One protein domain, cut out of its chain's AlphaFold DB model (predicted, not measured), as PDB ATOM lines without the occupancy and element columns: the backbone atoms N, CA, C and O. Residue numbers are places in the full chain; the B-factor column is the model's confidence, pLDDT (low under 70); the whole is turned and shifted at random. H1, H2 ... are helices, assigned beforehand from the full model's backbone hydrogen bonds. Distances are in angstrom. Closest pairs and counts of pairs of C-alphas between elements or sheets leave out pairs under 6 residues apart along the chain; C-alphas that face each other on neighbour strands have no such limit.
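This is residues 170 to 214 of the 297 residues of an uncharacterized protein of Eumeta variegata (UniProt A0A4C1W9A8). Two straight helices, H1 and then the longer H2, meet near their ends and make an open, flat V, with the three residues 186 to 188 at its corner. The two arms spread away from that corner, and residues 170 to 183 and 196 to 214 stand free. The printed part has 45 residues with two named helices and no named strand, and its class is all helix. It is extended, with a radius of gyration of the C-alphas of 14.9 A and spans of 38 by 31 by 6 A.

H1 is residues 170 to 185, from C-alpha 170 at (205.986, 74.196, 144.693), and is 22.4 A long from first to last C-alpha. H2 is residues 189 to 213, 36.1 A long, from C-alpha 189 at (204.066, 88.143, 117.371) to C-alpha 213 at (175.866, 91.306, 139.743).

H1 and H2 are close but not clearly touching, and their closest C-alphas, those of Arg 184 and Ala 192, are 7.5 A apart. They run opposite ways at a steep tilt of 58 degrees. In H1 and H2 every O i to N i+4 pair is within hydrogen-bond range.

The two C-alphas farthest apart, those of Thr 186 and Thr 214, are 40.6 A apart. The link from H1 to H2 is tight. The printed part has no cut, and no printed residue is under 70 in pLDDT.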
ATOM      1  N   HIS A 170     205.149  73.049 145.041       97.44
ATOM      2  CA  HIS A 170     205.986  74.196 144.693       97.44
ATOM      3  C   HIS A 170     206.919  73.887 143.514       97.44
ATOM      4  O   HIS A 170     206.952  74.646 142.544       97.44
ATOM      5  N   ALA A 171     207.613  72.745 143.542       97.38
ATOM      6  CA  ALA A 171     208.481  72.311 142.451       97.38
ATOM      7  C   ALA A 171     207.710  72.160 141.128       97.38
ATOM      8  O   ALA A 171     208.160  72.652 140.091       97.38
ATOM      9  N   ARG A 172     206.511  71.558 141.155       96.56
ATOM     10  CA  ARG A 172     205.641  71.433 139.977       96.56
ATOM     11  C   ARG A 172     205.204  72.797 139.443       96.56
ATOM     12  O   ARG A 172     205.233  73.009 138.232       96.56
ATOM     13  N   LEU A 173     204.794  73.721 140.313       97.12
ATOM     14  CA  LEU A 173     204.393  75.073 139.907       97.12
ATOM     15  C   LEU A 173     205.563  75.859 139.304       97.12
ATOM     16  O   LEU A 173     205.366  76.547 138.303       97.12
ATOM     17  N   LEU A 174     206.774  75.717 139.851       97.88
ATOM     18  CA  LEU A 174     207.983  76.303 139.272       97.88
ATOM     19  C   LEU A 174     208.271  75.732 137.882       97.88
ATOM     20  O   LEU A 174     208.454  76.505 136.945       97.88
ATOM     21  N   GLN A 175     208.245  74.405 137.717       97.44
ATOM     22  CA  GLN A 175     208.432  73.773 136.405       97.44
ATOM     23  C   GLN A 175     207.361  74.202 135.394       97.44
ATOM     24  O   GLN A 175     207.657  74.455 134.226       97.44
ATOM     25  N   GLN A 176     206.110  74.329 135.832       97.50
ATOM     26  CA  GLN A 176     205.034  74.819 134.980       97.50
ATOM     27  C   GLN A 176     205.257  76.285 134.576       97.50
ATOM     28  O   GLN A 176     205.050  76.638 133.415       97.50
ATOM     29  N   ALA A 177     205.689  77.137 135.506       97.94
ATOM     30  CA  ALA A 177     205.972  78.542 135.234       97.94
ATOM     31  C   ALA A 177     207.144  78.711 134.255       97.94
ATOM     32  O   ALA A 177     207.032  79.501 133.317       97.94
ATOM     33  N   THR A 178     208.228  77.945 134.421       97.81
ATOM     34  CA  THR A 178     209.380  77.983 133.506       97.81
ATOM     35  C   THR A 178     209.014  77.474 132.116       97.81
ATOM     36  O   THR A 178     209.383  78.113 131.132       97.81
ATOM     37  N   TYR A 179     208.223  76.400 132.016       97.44
ATOM     38  CA  TYR A 179     207.703  75.908 130.738       97.44
ATOM     39  C   TYR A 179     206.824  76.949 130.031       97.44
ATOM     40  O   TYR A 179     206.982  77.208 128.844       97.44
ATOM     41  N   ILE A 180     205.908  77.603 130.751       96.69
ATOM     42  CA  ILE A 180     205.070  78.657 130.159       96.69
ATOM     43  C   ILE A 180     205.925  79.853 129.718       96.69
ATOM     44  O   ILE A 180     205.647  80.455 128.681       96.69
ATOM     45  N   ALA A 181     206.952  80.214 130.490       96.75
ATOM     46  CA  ALA A 181     207.864  81.295 130.137       96.75
ATOM     47  C   ALA A 181     208.676  80.973 128.874       96.75
ATOM     48  O   ALA A 181     208.784  81.835 128.005       96.75
ATOM     49  N   SER A 182     209.186  79.743 128.732       96.88
ATOM     50  CA  SER A 182     209.923  79.332 127.532       96.88
ATOM     51  C   SER A 182     209.031  79.312 126.291       96.88
ATOM     52  O   SER A 182     209.425  79.861 125.268       96.88
ATOM     53  N   GLN A 183     207.801  78.800 126.402       95.94
ATOM     54  CA  GLN A 183     206.818  78.828 125.311       95.94
ATOM     55  C   GLN A 183     206.502  80.260 124.857       95.94
ATOM     56  O   GLN A 183     206.463  80.539 123.665       95.94
ATOM     57  N   ARG A 184     206.331  81.195 125.803       95.00
ATOM     58  CA  ARG A 184     206.109  82.620 125.494       95.00
ATOM     59  C   ARG A 184     207.328  83.306 124.881       95.00
ATOM     60  O   ARG A 184     207.158  84.289 124.173       95.00
ATOM     61  N   ALA A 185     208.540  82.838 125.180       94.94
ATOM     62  CA  ALA A 185     209.765  83.391 124.607       94.94
ATOM     63  C   ALA A 185     209.950  82.987 123.136       94.94
ATOM     64  O   ALA A 185     210.565  83.729 122.377       94.94
ATOM     65  N   THR A 186     209.410  81.831 122.740       95.81
ATOM     66  CA  THR A 186     209.423  81.332 121.357       95.81
ATOM     67  C   THR A 186     208.150  81.664 120.574       95.81
ATOM     68  O   THR A 186     208.055  81.309 119.405       95.81
ATOM     69  N   GLU A 187     207.168  82.301 121.217       95.69
ATOM     70  CA  GLU A 187     205.875  82.669 120.629       95.69
ATOM     71  C   GLU A 187     206.070  83.705 119.514       95.69
ATOM     72  O   GLU A 187     206.821  84.675 119.662       95.69
ATOM     73  N   THR A 188     205.374  83.519 118.395       97.00
ATOM     74  CA  THR A 188     205.352  84.518 117.320       97.00
ATOM     75  C   THR A 188     204.581  85.769 117.755       97.00
ATOM     76  O   THR A 188     203.793  85.753 118.703       97.00
ATOM     77  N   VAL A 189     204.776  86.889 117.052       95.75
ATOM     78  CA  VAL A 189     204.066  88.143 117.371       95.75
ATOM     79  C   VAL A 189     202.545  87.964 117.265       95.75
ATOM     80  O   VAL A 189     201.817  88.414 118.148       95.75
ATOM     81  N   GLU A 190     202.070  87.258 116.236       96.44
ATOM     82  CA  GLU A 190     200.642  87.002 116.011       96.44
ATOM     83  C   GLU A 190     200.017  86.160 117.130       96.44
ATOM     84  O   GLU A 190     198.956  86.505 117.658       96.44
ATOM     85  N   GLU A 191     200.692  85.087 117.552       95.81
ATOM     86  CA  GLU A 191     200.257  84.253 118.677       95.81
ATOM     87  C   GLU A 191     200.215  85.064 119.981       95.81
ATOM     88  O   GLU A 191     199.214  85.030 120.709       95.81
ATOM     89  N   ALA A 192     201.245  85.879 120.232       95.44
ATOM     90  CA  ALA A 192     201.317  86.732 121.410       95.44
ATOM     91  C   ALA A 192     200.198  87.782 121.437       95.44
ATOM     92  O   ALA A 192     199.622  88.045 122.500       95.44
ATOM     93  N   GLU A 193     199.866  88.381 120.292       96.31
ATOM     94  CA  GLU A 193     198.733  89.295 120.162       96.31
ATOM     95  C   GLU A 193     197.400  88.592 120.401       96.31
ATOM     96  O   GLU A 193     196.605  89.070 121.213       96.31
ATOM     97  N   SER A 194     197.169  87.446 119.756       96.56
ATOM     98  CA  SER A 194     195.959  86.636 119.938       96.56
ATOM     99  C   SER A 194     195.751  86.278 121.413       96.56
ATOM    100  O   SER A 194     194.688  86.527 121.992       96.56
ATOM    101  N   ARG A 195     196.811  85.822 122.091       95.56
ATOM    102  CA  ARG A 195     196.794  85.538 123.529       95.56
ATOM    103  C   ARG A 195     196.474  86.777 124.364       95.56
ATOM    104  O   ARG A 195     195.691  86.678 125.311       95.56
ATOM    105  N   ARG A 196     197.077  87.936 124.066       96.12
ATOM    106  CA  ARG A 196     196.803  89.197 124.787       96.12
ATOM    107  C   ARG A 196     195.354  89.642 124.600       96.12
ATOM    108  O   ARG A 196     194.722  89.996 125.595       96.12
ATOM    109  N   ARG A 197     194.816  89.561 123.378       97.06
ATOM    110  CA  ARG A 197     193.404  89.853 123.077       97.06
ATOM    111  C   ARG A 197     192.479  88.924 123.865       97.06
ATOM    112  O   ARG A 197     191.664  89.411 124.638       97.06
ATOM    113  N   ALA A 198     192.714  87.612 123.829       96.25
ATOM    114  CA  ALA A 198     191.928  86.638 124.592       96.25
ATOM    115  C   ALA A 198     192.013  86.834 126.123       96.25
ATOM    116  O   ALA A 198     191.090  86.490 126.866       96.25
ATOM    117  N   VAL A 199     193.134  87.341 126.651       96.25
ATOM    118  CA  VAL A 199     193.247  87.722 128.072       96.25
ATOM    119  C   VAL A 199     192.452  88.999 128.361       96.25
ATOM    120  O   VAL A 199     191.738  89.043 129.363       96.25
ATOM    121  N   ALA A 200     192.542  90.010 127.492       96.31
ATOM    122  CA  ALA A 200     191.802  91.261 127.626       96.31
ATOM    123  C   ALA A 200     190.283  91.037 127.557       96.31
ATOM    124  O   ALA A 200     189.563  91.521 128.428       96.31
ATOM    125  N   GLU A 201     189.805  90.231 126.609       96.56
ATOM    126  CA  GLU A 201     188.393  89.853 126.471       96.56
ATOM    127  C   GLU A 201     187.878  89.129 127.716       96.56
ATOM    128  O   GLU A 201     186.857  89.515 128.282       96.56
ATOM    129  N   ARG A 202     188.617  88.133 128.227       95.25
ATOM    130  CA  ARG A 202     188.251  87.453 129.483       95.25
ATOM    131  C   ARG A 202     188.213  88.418 130.667       95.25
ATOM    132  O   ARG A 202     187.335  88.306 131.523       95.25
ATOM    133  N   ALA A 203     189.145  89.367 130.741       94.69
ATOM    134  CA  ALA A 203     189.143  90.384 131.788       94.69
ATOM    135  C   ALA A 203     187.935  91.329 131.664       94.69
ATOM    136  O   ALA A 203     187.302  91.631 132.676       94.69
ATOM    137  N   GLN A 204     187.577  91.748 130.448       91.38
ATOM    138  CA  GLN A 204     186.380  92.549 130.181       91.38
ATOM    139  C   GLN A 204     185.102  91.786 130.544       91.38
ATOM    140  O   GLN A 204     184.293  92.303 131.306       91.38
ATOM    141  N   GLN A 205     184.956  90.532 130.107       90.88
ATOM    142  CA  GLN A 205     183.820  89.679 130.467       90.88
ATOM    143  C   GLN A 205     183.673  89.544 131.986       90.88
ATOM    144  O   GLN A 205     182.579  89.714 132.519       90.88
ATOM    145  N   ARG A 206     184.777  89.326 132.712       88.44
ATOM    146  CA  ARG A 206     184.757  89.291 134.184       88.44
ATOM    147  C   ARG A 206     184.293  90.614 134.792       88.44
ATOM    148  O   ARG A 206     183.521  90.587 135.746       88.44
ATOM    149  N   ARG A 207     184.728  91.757 134.250       85.62
ATOM    150  CA  ARG A 207     184.274  93.088 134.695       85.62
ATOM    151  C   ARG A 207     182.786  93.303 134.428       85.62
ATOM    152  O   ARG A 207     182.109  93.832 135.300       85.62
ATOM    153  N   LEU A 208     182.274  92.868 133.279       83.69
ATOM    154  CA  LEU A 208     180.848  92.958 132.947       83.69
ATOM    155  C   LEU A 208     179.996  92.086 133.874       83.69
ATOM    156  O   LEU A 208     178.997  92.556 134.408       83.69
ATOM    157  N   ILE A 209     180.420  90.842 134.127       83.94
ATOM    158  CA  ILE A 209     179.750  89.943 135.080       83.94
ATOM    159  C   ILE A 209     179.756  90.549 136.484       83.94
ATOM    160  O   ILE A 209     178.740  90.504 137.174       83.94
ATOM    161  N   PHE A 210     180.886  91.121 136.907       82.62
ATOM    162  CA  PHE A 210     180.978  91.814 138.186       82.62
ATOM    163  C   PHE A 210     180.016  93.006 138.236       82.62
ATOM    164  O   PHE A 210     179.220  93.091 139.169       82.62
ATOM    165  N   ARG A 211     180.025  93.873 137.213       77.19
ATOM    166  CA  ARG A 211     179.148  95.049 137.159       77.19
ATOM    167  C   ARG A 211     177.669  94.658 137.224       77.19
ATOM    168  O   ARG A 211     176.940  95.167 138.060       77.19
ATOM    169  N   ARG A 212     177.260  93.666 136.430       75.06
ATOM    170  CA  ARG A 212     175.879  93.158 136.381       75.06
ATOM    171  C   ARG A 212     175.364  92.616 137.722       75.06
ATOM    172  O   ARG A 212     174.158  92.609 137.956       75.06
ATOM    173  N   ASN A 213     176.251  92.096 138.571       78.69
ATOM    174  CA  ASN A 213     175.866  91.306 139.743       78.69
ATOM    175  C   ASN A 213     176.232  91.954 141.084       78.69
ATOM    176  O   ASN A 213     176.118  91.290 142.113       78.69
ATOM    177  N   THR A 214     176.660  93.221 141.115       81.56
ATOM    178  CA  THR A 214     177.076  93.871 142.368       81.56
ATOM    179  C   THR A 214     176.378  95.205 142.613       81.56
ATOM    180  O   THR A 214     176.377  96.092 141.768       81.56
TER     181      THR A 214